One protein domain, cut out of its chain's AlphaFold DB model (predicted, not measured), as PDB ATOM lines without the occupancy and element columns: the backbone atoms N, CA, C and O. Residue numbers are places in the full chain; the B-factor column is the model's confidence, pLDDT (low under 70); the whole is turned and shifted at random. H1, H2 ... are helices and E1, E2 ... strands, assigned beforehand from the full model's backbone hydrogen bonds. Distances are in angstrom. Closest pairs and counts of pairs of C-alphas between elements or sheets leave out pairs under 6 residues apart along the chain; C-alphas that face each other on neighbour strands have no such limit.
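AT A GLANCE: This is residues 177 to 291 of the 596 residues of a protein of Paraburkholderia dipogonis (UniProt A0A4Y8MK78). A twisted sheet of five strands makes a slab with two helices over each face: H2 and H3 cover one, H1 and H4 the other, in three layers. A long loop, residues 237 to 249, joins H2 to E4. The 115 printed residues run H1 E1 E2 E3 H2 E4 H3 E5 H4; the sheet is mixed, in the order E1 E2 E3 E4 E5, and the class is mixed, helices and strands. The whole is compact, with a radius of gyration of the C-alphas of 13.6 A, and rounded, spanning 38 by 30 by 25 A.

HOW THE PARTS SIT: H1, residues 177 to 182, is on the sheet at a height of 8.3 A. E1, residues 188 to 196, E2, residues 203 to 210, and E3, residues 216 to 221, form a meander, each strand the antiparallel neighbour of the one before; N 191 and O 207, and N 208 and O 218, are 2.8 A apart, within hydrogen-bond range. H2, residues 227 to 236, comes closest to E2 at the C-alphas of Ile 230 and Val 203, 5.3 A. E4, residues 250 to 255, is parallel to E3, with N 219 and O 252 at 2.8 A. H3, residues 263 to 270, touches H2, the closest C-alphas, of Leu 267 and Phe 231, being 7.0 A apart. E5, residues 276 to 281, is parallel to E4, with N 253 and O 278 at 2.8 A. E3, H2, E4 and E4, H3, E5 are strand-helix-strand units, two parallel neighbour strands with a helix between, with right-handed crossovers. H4, residues 282 to 290, stands up from the sheet at 63 degrees. In H1, H2, H3 and H4 every O i to N i+4 pair is within hydrogen-bond range.

IN THESE COORDINATES: H1 begins at C-alpha 177 (-40.868, -47.602, 34.680). E1 is 24.1 A long, E2 22.2 A and H2 14.2 A. H4 ends at C-alpha 290 (-48.842, -54.829, 42.343).

THE WHOLE: The C-alphas farthest apart, of Gly 199 and Pro 213, are 42.0 A apart. The printed part has no cut, the link H2 to E4 is long, and no printed residue is under 70 in pLDDT.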
ATOM      1  N   SER A 177     -39.678 -48.419  34.426       87.06
ATOM      2  CA  SER A 177     -40.868 -47.602  34.680       87.06
ATOM      3  C   SER A 177     -42.120 -48.221  34.053       87.06
ATOM      4  O   SER A 177     -43.168 -48.262  34.688       87.06
ATOM      5  N   ASP A 178     -41.999 -48.779  32.845       88.50
ATOM      6  CA  ASP A 178     -43.106 -49.464  32.177       88.50
ATOM      7  C   ASP A 178     -43.585 -50.698  32.958       88.50
ATOM      8  O   ASP A 178     -44.779 -50.814  33.229       88.50
ATOM      9  N   ASP A 179     -42.663 -51.567  33.392       88.00
ATOM     10  CA  ASP A 179     -42.969 -52.745  34.220       88.00
ATOM     11  C   ASP A 179     -43.636 -52.349  35.544       88.00
ATOM     12  O   ASP A 179     -44.607 -52.976  35.972       88.00
ATOM     13  N   LEU A 180     -43.129 -51.291  36.190       88.94
ATOM     14  CA  LEU A 180     -43.682 -50.766  37.438       88.94
ATOM     15  C   LEU A 180     -45.145 -50.373  37.239       88.94
ATOM     16  O   LEU A 180     -46.026 -50.785  37.991       88.94
ATOM     17  N   LEU A 181     -45.432 -49.621  36.182       90.44
ATOM     18  CA  LEU A 181     -46.791 -49.197  35.873       90.44
ATOM     19  C   LEU A 181     -47.674 -50.351  35.392       90.44
ATOM     20  O   LEU A 181     -48.870 -50.348  35.687       90.44
ATOM     21  N   ALA A 182     -47.107 -51.358  34.722       87.94
ATOM     22  CA  ALA A 182     -47.817 -52.543  34.252       87.94
ATOM     23  C   ALA A 182     -48.507 -53.324  35.372       87.94
ATOM     24  O   ALA A 182     -49.528 -53.962  35.114       87.94
ATOM     25  N   GLY A 183     -47.980 -53.251  36.597       81.25
ATOM     26  CA  GLY A 183     -48.552 -53.933  37.756       81.25
ATOM     27  C   GLY A 183     -49.973 -53.480  38.111       81.25
ATOM     28  O   GLY A 183     -50.738 -54.282  38.634       81.25
ATOM     29  N   LEU A 184     -50.352 -52.235  37.790       87.31
ATOM     30  CA  LEU A 184     -51.705 -51.705  38.027       87.31
ATOM     31  C   LEU A 184     -52.410 -51.288  36.729       87.31
ATOM     32  O   LEU A 184     -53.604 -51.533  36.545       87.31
ATOM     33  N   TYR A 185     -51.682 -50.646  35.815       89.44
ATOM     34  CA  TYR A 185     -52.240 -50.008  34.630       89.44
ATOM     35  C   TYR A 185     -51.976 -50.836  33.372       89.44
ATOM     36  O   TYR A 185     -50.889 -50.826  32.783       89.44
ATOM     37  N   LYS A 186     -53.026 -51.513  32.894       86.88
ATOM     38  CA  LYS A 186     -52.971 -52.319  31.664       86.88
ATOM     39  C   LYS A 186     -52.706 -51.481  30.409       86.88
ATOM     40  O   LYS A 186     -52.059 -51.961  29.485       86.88
ATOM     41  N   ARG A 187     -53.228 -50.253  30.358       88.75
ATOM     42  CA  ARG A 187     -53.006 -49.299  29.265       88.75
ATOM     43  C   ARG A 187     -52.297 -48.074  29.821       88.75
ATOM     44  O   ARG A 187     -52.820 -47.391  30.699       88.75
ATOM     45  N   ARG A 188     -51.106 -47.827  29.296       93.94
ATOM     46  CA  ARG A 188     -50.205 -46.750  29.689       93.94
ATOM     47  C   ARG A 188     -49.403 -46.322  28.470       93.94
ATOM     48  O   ARG A 188     -49.166 -47.131  27.574       93.94
ATOM     49  N   THR A 189     -49.029 -45.058  28.408       93.19
ATOM     50  CA  THR A 189     -48.272 -44.507  27.285       93.19
ATOM     51  C   THR A 189     -47.300 -43.465  27.818       93.19
ATOM     52  O   THR A 189     -47.738 -42.566  28.547       93.19
ATOM     53  N   PRO A 190     -46.003 -43.559  27.488       93.69
ATOM     54  CA  PRO A 190     -45.060 -42.515  27.849       93.69
ATOM     55  C   PRO A 190     -45.409 -41.252  27.055       93.69
ATOM     56  O   PRO A 190     -45.640 -41.312  25.849       93.69
ATOM     57  N   LEU A 191     -45.492 -40.112  27.739       92.94
ATOM     58  CA  LEU A 191     -45.723 -38.813  27.108       92.94
ATOM     59  C   LEU A 191     -44.392 -38.162  26.738       92.94
ATOM     60  O   LEU A 191     -44.197 -37.788  25.586       92.94
ATOM     61  N   TRP A 192     -43.467 -38.059  27.696       91.94
ATOM     62  CA  TRP A 192     -42.091 -37.638  27.437       91.94
ATOM     63  C   TRP A 192     -41.150 -38.012  28.586       91.94
ATOM     64  O   TRP A 192     -41.575 -38.356  29.692       91.94
ATOM     65  N   VAL A 193     -39.853 -37.883  28.314       90.38
ATOM     66  CA  VAL A 193     -38.761 -38.067  29.275       90.38
ATOM     67  C   VAL A 193     -38.032 -36.737  29.438       90.38
ATOM     68  O   VAL A 193     -37.670 -36.096  28.451       90.38
ATOM     69  N   GLY A 194     -37.835 -36.296  30.678       86.81
ATOM     70  CA  GLY A 194     -36.995 -35.144  30.992       86.81
ATOM     71  C   GLY A 194     -35.646 -35.619  31.509       86.81
ATOM     72  O   GLY A 194     -35.604 -36.298  32.530       86.81
ATOM     73  N   GLN A 195     -34.554 -35.266  30.826       89.25
ATOM     74  CA  GLN A 195     -33.193 -35.609  31.241       89.25
ATOM     75  C   GLN A 195     -32.237 -34.440  30.979       89.25
ATOM     76  O   GLN A 195     -32.023 -34.059  29.834       89.25
ATOM     77  N   ASP A 196     -31.649 -33.893  32.043       87.12
ATOM     78  CA  ASP A 196     -30.638 -32.837  31.977       87.12
ATOM     79  C   ASP A 196     -29.692 -32.928  33.184       87.12
ATOM     80  O   ASP A 196     -30.075 -32.683  34.333       87.12
ATOM     81  N   PHE A 197     -28.445 -33.296  32.898       85.44
ATOM     82  CA  PHE A 197     -27.350 -33.388  33.867       85.44
ATOM     83  C   PHE A 197     -26.244 -32.356  33.594       85.44
ATOM     84  O   PHE A 197     -25.122 -32.497  34.082       85.44
ATOM     85  N   SER A 198     -26.530 -31.323  32.794       83.25
ATOM     86  CA  SER A 198     -25.553 -30.292  32.445       83.25
ATOM     87  C   SER A 198     -25.266 -29.357  33.628       83.25
ATOM     88  O   SER A 198     -26.163 -28.871  34.321       83.25
ATOM     89  N   GLY A 199     -23.982 -29.106  33.893       86.38
ATOM     90  CA  GLY A 199     -23.543 -28.259  35.005       86.38
ATOM     91  C   GLY A 199     -24.088 -28.726  36.363       86.38
ATOM     92  O   GLY A 199     -23.852 -29.858  36.794       86.38
ATOM     93  N   GLN A 200     -24.823 -27.841  37.043       85.88
ATOM     94  CA  GLN A 200     -25.468 -28.118  38.336       85.88
ATOM     95  C   GLN A 200     -26.899 -28.673  38.203       85.88
ATOM     96  O   GLN A 200     -27.583 -28.860  39.213       85.88
ATOM     97  N   ARG A 201     -27.384 -28.925  36.980       86.81
ATOM     98  CA  ARG A 201     -28.712 -29.509  36.778       86.81
ATOM     99  C   ARG A 201     -28.689 -31.006  37.052       86.81
ATOM    100  O   ARG A 201     -27.712 -31.699  36.763       86.81
ATOM    101  N   ARG A 202     -29.754 -31.487  37.683       89.69
ATOM    102  CA  ARG A 202     -29.997 -32.888  38.040       89.69
ATOM    103  C   ARG A 202     -31.472 -33.193  37.788       89.69
ATOM    104  O   ARG A 202     -32.265 -33.338  38.718       89.69
ATOM    105  N   VAL A 203     -31.856 -33.213  36.516       88.12
ATOM    106  CA  VAL A 203     -33.225 -33.486  36.064       88.12
ATOM    107  C   VAL A 203     -33.248 -34.865  35.429       88.12
ATOM    108  O   VAL A 203     -32.551 -35.104  34.446       88.12
ATOM    109  N   LYS A 204     -34.054 -35.774  35.980       90.38
ATOM    110  CA  LYS A 204     -34.347 -37.066  35.360       90.38
ATOM    111  C   LYS A 204     -35.716 -37.574  35.809       90.38
ATOM    112  O   LYS A 204     -35.905 -37.884  36.985       90.38
ATOM    113  N   TYR A 205     -36.670 -37.632  34.891       93.62
ATOM    114  CA  TYR A 205     -38.024 -38.113  35.162       93.62
ATOM    115  C   TYR A 205     -38.701 -38.616  33.888       93.62
ATOM    116  O   TYR A 205     -38.314 -38.256  32.775       93.62
ATOM    117  N   GLU A 206     -39.759 -39.398  34.062       95.00
ATOM    118  CA  GLU A 206     -40.636 -39.829  32.978       95.00
ATOM    119  C   GLU A 206     -42.075 -39.431  33.287       95.00
ATOM    120  O   GLU A 206     -42.562 -39.643  34.402       95.00
ATOM    121  N   LEU A 207     -42.768 -38.866  32.301       95.94
ATOM    122  CA  LEU A 207     -44.190 -38.571  32.400       95.94
ATOM    123  C   LEU A 207     -44.990 -39.603  31.613       95.94
ATOM    124  O   LEU A 207     -44.740 -39.836  30.431       95.94
ATOM    125  N   TRP A 208     -46.002 -40.158  32.264       95.94
ATOM    126  CA  TRP A 208     -46.848 -41.206  31.727       95.94
ATOM    127  C   TRP A 208     -48.316 -40.795  31.758       95.94
ATOM    128  O   TRP A 208     -48.814 -40.217  32.727       95.94
ATOM    129  N   ARG A 209     -49.023 -41.159  30.691       95.06
ATOM    130  CA  ARG A 209     -50.481 -41.245  30.656       95.06
ATOM    131  C   ARG A 209     -50.873 -42.661  31.043       95.06
ATOM    132  O   ARG A 209     -50.374 -43.614  30.446       95.06
ATOM    133  N   VAL A 210     -51.805 -42.803  31.976       93.69
ATOM    134  CA  VAL A 210     -52.395 -44.100  32.328       93.69
ATOM    135  C   VAL A 210     -53.910 -44.053  32.177       93.69
ATOM    136  O   VAL A 210     -54.556 -43.060  32.515       93.69
ATOM    137  N   GLU A 211     -54.483 -45.125  31.638       90.12
ATOM    138  CA  GLU A 211     -55.930 -45.238  31.462       90.12
ATOM    139  C   GLU A 211     -56.560 -45.859  32.714       90.12
ATOM    140  O   GLU A 211     -56.330 -47.026  33.041       90.12
ATOM    141  N   ALA A 212     -57.397 -45.077  33.387       83.94
ATOM    142  CA  ALA A 212     -58.373 -45.523  34.376       83.94
ATOM    143  C   ALA A 212     -59.771 -45.062  33.890       83.94
ATOM    144  O   ALA A 212     -59.866 -44.529  32.783       83.94
ATOM    145  N   PRO A 213     -60.880 -45.221  34.646       86.31
ATOM    146  CA  PRO A 213     -62.176 -44.664  34.234       86.31
ATOM    147  C   PRO A 213     -62.121 -43.178  33.831       86.31
ATOM    148  O   PRO A 213     -62.931 -42.730  33.024       86.31
ATOM    149  N   GLN A 214     -61.142 -42.435  34.360       85.56
ATOM    150  CA  GLN A 214     -60.659 -41.176  33.795       85.56
ATOM    151  C   GLN A 214     -59.146 -41.281  33.535       85.56
ATOM    152  O   GLN A 214     -58.450 -41.856  34.375       85.56
ATOM    153  N   PRO A 215     -58.621 -40.741  32.419       90.12
ATOM    154  CA  PRO A 215     -57.182 -40.682  32.173       90.12
ATOM    155  C   PRO A 215     -56.448 -39.921  33.282       90.12
ATOM    156  O   PRO A 215     -56.907 -38.866  33.720       90.12
ATOM    157  N   GLN A 216     -55.308 -40.446  33.728       92.19
ATOM    158  CA  GLN A 216     -54.501 -39.849  34.796       92.19
ATOM    159  C   GLN A 216     -53.071 -39.580  34.327       92.19
ATOM    160  O   GLN A 216     -52.538 -40.285  33.463       92.19
ATOM    161  N   LEU A 217     -52.452 -38.566  34.936       94.81
ATOM    162  CA  LEU A 217     -51.032 -38.269  34.787       94.81
ATOM    163  C   LEU A 217     -50.242 -38.887  35.931       94.81
ATOM    164  O   LEU A 217     -50.586 -38.732  37.107       94.81
ATOM    165  N   LEU A 218     -49.150 -39.546  35.562       95.81
ATOM    166  CA  LEU A 218     -48.225 -40.144  36.499       95.81
ATOM    167  C   LEU A 218     -46.799 -39.707  36.170       95.81
ATOM    168  O   LEU A 218     -46.330 -39.860  35.045       95.81
ATOM    169  N   LEU A 219     -46.117 -39.154  37.166       95.56
ATOM    170  CA  LEU A 219     -44.742 -38.686  37.077       95.56
ATOM    171  C   LEU A 219     -43.826 -39.653  37.833       95.56
ATOM    172  O   LEU A 219     -43.946 -39.799  39.049       95.56
ATOM    173  N   VAL A 220     -42.909 -40.310  37.128       94.69
ATOM    174  CA  VAL A 220     -41.915 -41.209  37.726       94.69
ATOM    175  C   VAL A 220     -40.608 -40.443  37.896       94.69
ATOM    176  O   VAL A 220     -39.985 -40.024  36.920       94.69
ATOM    177  N   LEU A 221     -40.193 -40.244  39.142       92.56
ATOM    178  CA  LEU A 221     -38.951 -39.573  39.506       92.56
ATOM    179  C   LEU A 221     -37.809 -40.586  39.636       92.56
ATOM    180  O   LEU A 221     -37.976 -41.631  40.264       92.56
ATOM    181  N   MET A 222     -36.641 -40.255  39.085       88.62
ATOM    182  CA  MET A 222     -35.450 -41.112  39.146       88.62
ATOM    183  C   MET A 222     -34.543 -40.759  40.333       88.62
ATOM    184  O   MET A 222     -34.793 -39.802  41.061       88.62
ATOM    185  N   GLN A 223     -33.486 -41.544  40.552       83.50
ATOM    186  CA  GLN A 223     -32.473 -41.258  41.575       83.50
ATOM    187  C   GLN A 223     -31.534 -40.112  41.159       83.50
ATOM    188  O   GLN A 223     -31.411 -39.801  39.974       83.50
ATOM    189  N   ASN A 224     -30.844 -39.519  42.140       82.38
ATOM    190  CA  ASN A 224     -29.847 -38.455  41.947       82.38
ATOM    191  C   ASN A 224     -30.398 -37.205  41.238       82.38
ATOM    192  O   ASN A 224     -29.789 -36.675  40.306       82.38
ATOM    193  N   ILE A 225     -31.562 -36.734  41.696       88.19
ATOM    194  CA  ILE A 225     -32.304 -35.612  41.109       88.19
ATOM    195  C   ILE A 225     -32.490 -34.438  42.075       88.19
ATOM    196  O   ILE A 225     -32.466 -34.598  43.294       88.19
ATOM    197  N   ILE A 226     -32.791 -33.262  41.520       90.56
ATOM    198  CA  ILE A 226     -33.270 -32.091  42.260       90.56
ATOM    199  C   ILE A 226     -34.735 -31.844  41.883       90.56
ATOM    200  O   ILE A 226     -35.043 -31.367  40.793       90.56
ATOM    201  N   ILE A 227     -35.650 -32.135  42.817       91.62
ATOM    202  CA  ILE A 227     -37.107 -32.081  42.591       91.62
ATOM    203  C   ILE A 227     -37.557 -30.711  42.062       91.62
ATOM    204  O   ILE A 227     -38.337 -30.654  41.120       91.62
ATOM    205  N   ARG A 228     -37.035 -29.603  42.607       93.44
ATOM    206  CA  ARG A 228     -37.405 -28.252  42.145       93.44
ATOM    207  C   ARG A 228     -37.130 -28.058  40.649       93.44
ATOM    208  O   ARG A 228     -38.017 -27.622  39.927       93.44
ATOM    209  N   GLN A 229     -35.954 -28.470  40.177       93.75
ATOM    210  CA  GLN A 229     -35.571 -28.356  38.765       93.75
ATOM    211  C   GLN A 229     -36.423 -29.249  37.854       93.75
ATOM    212  O   GLN A 229     -36.685 -28.885  36.710       93.75
ATOM    213  N   ILE A 230     -36.858 -30.414  38.351       94.00
ATOM    214  CA  ILE A 230     -37.786 -31.293  37.628       94.00
ATOM    215  C   ILE A 230     -39.133 -30.610  37.440       94.00
ATOM    216  O   ILE A 230     -39.661 -30.629  36.334       94.00
ATOM    217  N   PHE A 231     -39.683 -30.000  38.490       93.62
ATOM    218  CA  PHE A 231     -40.978 -29.335  38.393       93.62
ATOM    219  C   PHE A 231     -40.910 -28.048  37.567       93.62
ATOM    220  O   PHE A 231     -41.845 -27.776  36.825       93.62
ATOM    221  N   GLU A 232     -39.797 -27.315  37.592       92.94
ATOM    222  CA  GLU A 232     -39.548 -26.211  36.653       92.94
ATOM    223  C   GLU A 232     -39.556 -26.694  35.190       92.94
ATOM    224  O   GLU A 232     -40.229 -26.097  34.348       92.94
ATOM    225  N   ASP A 233     -38.865 -27.800  34.882       93.12
ATOM    226  CA  ASP A 233     -38.861 -28.392  33.536       93.12
ATOM    227  C   ASP A 233     -40.248 -28.929  33.137       93.12
ATOM    228  O   ASP A 233     -40.743 -28.623  32.052       93.12
ATOM    229  N   PHE A 234     -40.912 -29.668  34.026       93.75
ATOM    230  CA  PHE A 234     -42.250 -30.220  33.810       93.75
ATOM    231  C   PHE A 234     -43.287 -29.121  33.542       93.75
ATOM    232  O   PHE A 234     -44.030 -29.197  32.563       93.75
ATOM    233  N   LEU A 235     -43.308 -28.068  34.367       92.69
ATOM    234  CA  LEU A 235     -44.222 -26.937  34.204       92.69
ATOM    235  C   LEU A 235     -43.953 -26.169  32.905       92.69
ATOM    236  O   LEU A 235     -44.899 -25.703  32.270       92.69
ATOM    237  N   SER A 236     -42.694 -26.085  32.455       92.00
ATOM    238  CA  SER A 236     -42.363 -25.430  31.179       92.00
ATOM    239  C   SER A 236     -42.973 -26.138  29.957       92.00
ATOM    240  O   SER A 236     -43.280 -25.480  28.962       92.00
ATOM    241  N   LYS A 237     -43.221 -27.453  30.058       92.12
ATOM    242  CA  LYS A 237     -43.753 -28.330  28.995       92.12
ATOM    243  C   LYS A 237     -45.227 -28.687  29.175       92.12
ATOM    244  O   LYS A 237     -45.805 -29.413  28.373       92.12
ATOM    245  N   ILE A 238     -45.890 -28.159  30.205       90.31
ATOM    246  CA  ILE A 238     -47.275 -28.524  30.549       90.31
ATOM    247  C   ILE A 238     -48.278 -28.243  29.417       90.31
ATOM    248  O   ILE A 238     -49.335 -28.868  29.342       90.31
ATOM    249  N   ARG A 239     -47.950 -27.305  28.520       88.94
ATOM    250  CA  ARG A 239     -48.766 -26.952  27.347       88.94
ATOM    251  C   ARG A 239     -48.732 -28.016  26.250       88.94
ATOM    252  O   ARG A 239     -49.672 -28.076  25.463       88.94
ATOM    253  N   ASP A 240     -47.705 -28.860  26.241       91.38
ATOM    254  CA  ASP A 240     -47.527 -29.944  25.272       91.38
ATOM    255  C   ASP A 240     -48.354 -31.188  25.643       91.38
ATOM    256  O   ASP A 240     -48.416 -32.157  24.886       91.38
ATOM    257  N   LEU A 241     -49.036 -31.161  26.798       92.81
ATOM    258  CA  LEU A 241     -49.958 -32.214  27.204       92.81
ATOM    259  C   LEU A 241     -51.098 -32.397  26.185       92.81
ATOM    260  O   LEU A 241     -51.635 -31.407  25.665       92.81
ATOM    261  N   PRO A 242     -51.552 -33.647  25.968       90.94
ATOM    262  CA  PRO A 242     -52.771 -33.936  25.222       90.94
ATOM    263  C   PRO A 242     -53.968 -33.120  25.729       90.94
ATOM    264  O   PRO A 242     -54.110 -32.900  26.930       90.94
ATOM    265  N   LYS A 243     -54.855 -32.683  24.822       88.19
ATOM    266  CA  LYS A 243     -55.983 -31.782  25.144       88.19
ATOM    267  C   LYS A 243     -56.904 -32.306  26.251       88.19
ATOM    268  O   LYS A 243     -57.465 -31.512  26.992       88.19
ATOM    269  N   ASP A 244     -57.065 -33.621  26.349       87.06
ATOM    270  CA  ASP A 244     -57.857 -34.304  27.376       87.06
ATOM    271  C   ASP A 244     -57.178 -34.337  28.756       87.06
ATOM    272  O   ASP A 244     -57.846 -34.575  29.758       87.06
ATOM    273  N   LEU A 245     -55.873 -34.059  28.816       89.19
ATOM    274  CA  LEU A 245     -55.065 -33.972  30.037       89.19
ATOM    275  C   LEU A 245     -54.659 -32.528  30.385       89.19
ATOM    276  O   LEU A 245     -54.056 -32.287  31.432       89.19
ATOM    277  N   GLN A 246     -54.999 -31.552  29.541       84.81
ATOM    278  CA  GLN A 246     -54.821 -30.135  29.856       84.81
ATOM    279  C   GLN A 246     -55.777 -29.735  30.991       84.81
ATOM    280  O   GLN A 246     -56.977 -29.987  30.931       84.81
ATOM    281  N   GLY A 247     -55.245 -29.109  32.046       83.69
ATOM    282  CA  GLY A 247     -56.033 -28.764  33.239       83.69
ATOM    283  C   GLY A 247     -56.310 -29.948  34.173       83.69
ATOM    284  O   GLY A 247     -57.339 -29.963  34.853       83.69
ATOM    285  N   PHE A 248     -55.414 -30.942  34.197       88.94
ATOM    286  CA  PHE A 248     -55.458 -32.058  35.142       88.94
ATOM    287  C   PHE A 248     -55.655 -31.582  36.592       88.94
ATOM    288  O   PHE A 248     -55.087 -30.581  37.023       88.94
ATOM    289  N   ARG A 249     -56.476 -32.321  37.346       88.94
ATOM    290  CA  ARG A 249     -56.796 -32.024  38.756       88.94
ATOM    291  C   ARG A 249     -56.051 -32.902  39.748       88.94
ATOM    292  O   ARG A 249     -56.000 -32.570  40.929       88.94
ATOM    293  N   GLU A 250     -55.486 -34.003  39.267       91.88
ATOM    294  CA  GLU A 250     -54.731 -34.952  40.074       91.88
ATOM    295  C   GLU A 250     -53.416 -35.302  39.367       91.88
ATOM    296  O   GLU A 250     -53.386 -35.466  38.146       91.88
ATOM    297  N   LEU A 251     -52.337 -35.411  40.142       94.12
ATOM    298  CA  LEU A 251     -51.030 -35.883  39.696       94.12
ATOM    299  C   LEU A 251     -50.531 -36.952  40.667       94.12
ATOM    300  O   LEU A 251     -50.387 -36.690  41.864       94.12
ATOM    301  N   THR A 252     -50.221 -38.137  40.150       95.25
ATOM    302  CA  THR A 252     -49.549 -39.180  40.934       95.25
ATOM    303  C   THR A 252     -48.048 -39.090  40.703       95.25
ATOM    304  O   THR A 252     -47.600 -39.060  39.562       95.25
ATOM    305  N   VAL A 253     -47.261 -39.060  41.774       95.81
ATOM    306  CA  VAL A 253     -45.798 -39.026  41.710       95.81
ATOM    307  C   VAL A 253     -45.241 -40.296  42.335       95.81
ATOM    308  O   VAL A 253     -45.469 -40.564  43.516       95.81
ATOM    309  N   LEU A 254     -44.494 -41.065  41.545       94.31
ATOM    310  CA  LEU A 254     -43.750 -42.233  42.008       94.31
ATOM    311  C   LEU A 254     -42.274 -41.873  42.176       94.31
ATOM    312  O   LEU A 254     -41.692 -41.224  41.308       94.31
ATOM    313  N   ARG A 255     -41.660 -42.292  43.283       91.38
ATOM    314  CA  ARG A 255     -40.265 -41.959  43.614       91.38
ATOM    315  C   ARG A 255     -39.549 -43.094  44.360       91.38
ATOM    316  O   ARG A 255     -40.208 -43.890  45.022       91.38
ATOM    317  N   PRO A 256     -38.209 -43.179  44.306       85.25
ATOM    318  CA  PRO A 256     -37.464 -44.255  44.965       85.25
ATOM    319  C   PRO A 256     -37.463 -44.144  46.497       85.25
ATOM    320  O   PRO A 256     -37.566 -45.154  47.184       85.25
ATOM    321  N   SER A 257     -37.380 -42.926  47.036       84.12
ATOM    322  CA  SER A 257     -37.271 -42.648  48.476       84.12
ATOM    323  C   SER A 257     -38.348 -41.662  48.934       84.12
ATOM    324  O   SER A 257     -38.829 -40.886  48.108       84.12
ATOM    325  N   PRO A 258     -38.753 -41.651  50.216       85.94
ATOM    326  CA  PRO A 258     -39.776 -40.731  50.711       85.94
ATOM    327  C   PRO A 258     -39.351 -39.258  50.595       85.94
ATOM    328  O   PRO A 258     -38.168 -38.918  50.578       85.94
ATOM    329  N   GLY A 259     -40.340 -38.373  50.475       84.25
ATOM    330  CA  GLY A 259     -40.156 -36.927  50.364       84.25
ATOM    331  C   GLY A 259     -40.659 -36.154  51.569       84.25
ATOM    332  O   GLY A 259     -41.359 -36.691  52.424       84.25
ATOM    333  N   LYS A 260     -40.348 -34.854  51.601       87.06
ATOM    334  CA  LYS A 260     -41.044 -33.925  52.490       87.06
ATOM    335  C   LYS A 260     -42.501 -33.824  52.035       87.06
ATOM    336  O   LYS A 260     -42.750 -33.506  50.876       87.06
ATOM    337  N   SER A 261     -43.424 -34.078  52.960       83.00
ATOM    338  CA  SER A 261     -44.864 -33.979  52.712       83.00
ATOM    339  C   SER A 261     -45.235 -32.611  52.129       83.00
ATOM    340  O   SER A 261     -44.663 -31.598  52.535       83.00
ATOM    341  N   GLU A 262     -46.153 -32.609  51.162       87.38
ATOM    342  CA  GLU A 262     -46.723 -31.431  50.485       87.38
ATOM    343  C   GLU A 262     -45.751 -30.587  49.645       87.38
ATOM    344  O   GLU A 262     -46.196 -29.728  48.888       87.38
ATOM    345  N   TYR A 263     -44.445 -30.869  49.662       92.69
ATOM    346  CA  TYR A 263     -43.445 -30.075  48.942       92.69
ATOM    347  C   TYR A 263     -43.718 -29.983  47.433       92.69
ATOM    348  O   TYR A 263     -43.583 -28.921  46.829       92.69
ATOM    349  N   ILE A 264     -44.127 -31.090  46.807       92.62
ATOM    350  CA  ILE A 264     -44.462 -31.099  45.378       92.62
ATOM    351  C   ILE A 264     -45.737 -30.291  45.097       92.62
ATOM    352  O   ILE A 264     -45.807 -29.578  44.096       92.62
ATOM    353  N   ALA A 265     -46.735 -30.380  45.979       92.12
ATOM    354  CA  ALA A 265     -47.971 -29.616  45.846       92.12
ATOM    355  C   ALA A 265     -47.706 -28.105  45.957       92.12
ATOM    356  O   ALA A 265     -48.246 -27.330  45.169       92.12
ATOM    357  N   GLU A 266     -46.819 -27.688  46.868       93.38
ATOM    358  CA  GLU A 266     -46.361 -26.298  46.983       93.38
ATOM    359  C   GLU A 266     -45.687 -25.809  45.688       93.38
ATOM    360  O   GLU A 266     -46.048 -24.747  45.185       93.38
ATOM    361  N   LEU A 267     -44.782 -26.601  45.097       93.75
ATOM    362  CA  LEU A 267     -44.104 -26.254  43.837       93.75
ATOM    363  C   LEU A 267     -45.077 -26.082  42.661       93.75
ATOM    364  O   LEU A 267     -44.933 -25.159  41.859       93.75
ATOM    365  N   LEU A 268     -46.080 -26.955  42.549       92.62
ATOM    366  CA  LEU A 268     -47.115 -26.828  41.517       92.62
ATOM    367  C   LEU A 268     -47.960 -25.567  41.728       92.62
ATOM    368  O   LEU A 268     -48.256 -24.855  40.765       92.62
ATOM    369  N   LYS A 269     -48.285 -25.249  42.986       93.25
ATOM    370  CA  LYS A 269     -49.044 -24.050  43.352       93.25
ATOM    371  C   LYS A 269     -48.267 -22.761  43.073       93.25
ATOM    372  O   LYS A 269     -48.859 -21.817  42.553       93.25
ATOM    373  N   GLU A 270     -46.959 -22.728  43.349       92.69
ATOM    374  CA  GLU A 270     -46.046 -21.645  42.936       92.69
ATOM    375  C   GLU A 270     -46.088 -21.436  41.411       92.69
ATOM    376  O   GLU A 270     -46.099 -20.302  40.935       92.69
ATOM    377  N   GLY A 271     -46.189 -22.530  40.650       87.81
ATOM    378  CA  GLY A 271     -46.364 -22.532  39.196       87.81
ATOM    379  C   GLY A 271     -47.761 -22.146  38.693       87.81
ATOM    380  O   GLY A 271     -47.981 -22.146  37.484       87.81
ATOM    381  N   GLY A 272     -48.711 -21.832  39.580       90.56
ATOM    382  CA  GLY A 272     -50.089 -21.474  39.224       90.56
ATOM    383  C   GLY A 272     -51.028 -22.665  38.995       90.56
ATOM    384  O   GLY A 272     -52.111 -22.481  38.438       90.56
ATOM    385  N   HIS A 273     -50.645 -23.871  39.420       89.50
ATOM    386  CA  HIS A 273     -51.429 -25.096  39.266       89.50
ATOM    387  C   HIS A 273     -51.875 -25.638  40.630       89.50
ATOM    388  O   HIS A 273     -51.084 -26.219  41.369       89.50
ATOM    389  N   ASP A 274     -53.160 -25.475  40.957       91.06
ATOM    390  CA  ASP A 274     -53.766 -26.055  42.161       91.06
ATOM    391  C   ASP A 274     -54.295 -27.465  41.851       91.06
ATOM    392  O   ASP A 274     -55.369 -27.639  41.269       91.06
ATOM    393  N   VAL A 275     -53.476 -28.473  42.153       91.31
ATOM    394  CA  VAL A 275     -53.677 -29.876  41.765       91.31
ATOM    395  C   VAL A 275     -53.498 -30.758  42.994       91.31
ATOM    396  O   VAL A 275     -52.579 -30.564  43.789       91.31
ATOM    397  N   ARG A 276     -54.339 -31.784  43.136       92.69
ATOM    398  CA  ARG A 276     -54.162 -32.806  44.166       92.69
ATOM    399  C   ARG A 276     -52.980 -33.711  43.816       92.69
ATOM    400  O   ARG A 276     -53.005 -34.401  42.798       92.69
ATOM    401  N   VAL A 277     -51.980 -33.763  44.687       94.31
ATOM    402  CA  VAL A 277     -50.798 -34.613  44.494       94.31
ATOM    403  C   VAL A 277     -50.916 -35.877  45.341       94.31
ATOM    404  O   VAL A 277     -51.175 -35.803  46.541       94.31
ATOM    405  N   THR A 278     -50.718 -37.040  44.720       93.81
ATOM    406  CA  THR A 278     -50.552 -38.322  45.421       93.81
ATOM    407  C   THR A 278     -49.105 -38.773  45.276       93.81
ATOM    408  O   THR A 278     -48.685 -39.128  44.180       93.81
ATOM    409  N   GLU A 279     -48.339 -38.772  46.365       93.75
ATOM    410  CA  GLU A 279     -46.943 -39.228  46.369       93.75
ATOM    411  C   GLU A 279     -46.843 -40.653  46.917       93.75
ATOM    412  O   GLU A 279     -47.395 -40.957  47.974       93.75
ATOM    413  N   LEU A 280     -46.126 -41.526  46.210       92.75
ATOM    414  CA  LEU A 280     -45.859 -42.898  46.642       92.75
ATOM    415  C   LEU A 280     -44.398 -43.253  46.388       92.75
ATOM    416  O   LEU A 280     -43.835 -42.915  45.341       92.75
ATOM    417  N   THR A 281     -43.788 -43.986  47.321       91.69
ATOM    418  CA  THR A 281     -42.524 -44.649  47.005       91.69
ATOM    419  C   THR A 281     -42.778 -45.842  46.080       91.69
ATOM    420  O   THR A 281     -43.881 -46.393  46.066       91.69
ATOM    421  N   PHE A 282     -41.775 -46.284  45.317       89.88
ATOM    422  CA  PHE A 282     -41.893 -47.516  44.522       89.88
ATOM    423  C   PHE A 282     -42.290 -48.710  45.394       89.88
ATOM    424  O   PHE A 282     -43.136 -49.508  45.006       89.88
ATOM    425  N   LYS A 283     -41.740 -48.771  46.607       87.81
ATOM    426  CA  LYS A 283     -42.042 -49.777  47.621       87.81
ATOM    427  C   LYS A 283     -43.511 -49.760  48.048       87.81
ATOM    428  O   LYS A 283     -44.172 -50.794  47.995       87.81
ATOM    429  N   ASP A 284     -44.045 -48.586  48.387       88.06
ATOM    430  CA  ASP A 284     -45.456 -48.436  48.771       88.06
ATOM    431  C   ASP A 284     -46.396 -48.752  47.607       88.06
ATOM    432  O   ASP A 284     -47.435 -49.385  47.791       88.06
ATOM    433  N   TYR A 285     -46.031 -48.324  46.398       90.88
ATOM    434  CA  TYR A 285     -46.810 -48.588  45.196       90.88
ATOM    435  C   TYR A 285     -46.871 -50.092  44.890       90.88
ATOM    436  O   TYR A 285     -47.963 -50.631  44.712       90.88
ATOM    437  N   LEU A 286     -45.726 -50.782  44.903       88.75
ATOM    438  CA  LEU A 286     -45.656 -52.228  44.679       88.75
ATOM    439  C   LEU A 286     -46.467 -52.992  45.727       88.75
ATOM    440  O   LEU A 286     -47.312 -53.810  45.367       88.75
ATOM    441  N   ALA A 287     -46.255 -52.685  47.009       84.81
ATOM    442  CA  ALA A 287     -46.931 -53.354  48.115       84.81
ATOM    443  C   ALA A 287     -48.453 -53.145  48.099       84.81
ATOM    444  O   ALA A 287     -49.198 -54.028  48.511       84.81
ATOM    445  N   LYS A 288     -48.920 -51.978  47.643       85.56
ATOM    446  CA  LYS A 288     -50.345 -51.631  47.657       85.56
ATOM    447  C   LYS A 288     -51.099 -52.073  46.404       85.56
ATOM    448  O   LYS A 288     -52.291 -52.351  46.503       85.56
ATOM    449  N   TYR A 289     -50.448 -52.075  45.242       86.94
ATOM    450  CA  TYR A 289     -51.143 -52.198  43.958       86.94
ATOM    451  C   TYR A 289     -50.657 -53.339  43.067       86.94
ATOM    452  O   TYR A 289     -51.403 -53.737  42.178       86.94
ATOM    453  N   CYS A 290     -49.437 -53.845  43.257       83.62
ATOM    454  CA  CYS A 290     -48.842 -54.829  42.343       83.62
ATOM    455  C   CYS A 290     -48.714 -56.227  42.947       83.62
ATOM    456  O   CYS A 290     -48.448 -57.182  42.222       83.62
ATOM    457  N   VAL A 291     -48.872 -56.346  44.262       80.94
ATOM    458  CA  VAL A 291     -48.750 -57.601  44.997       80.94
ATOM    459  C   VAL A 291     -50.080 -57.903  45.672       80.94
ATOM    460  O   VAL A 291     -50.642 -57.044  46.350       80.94
TER     461      VAL A 291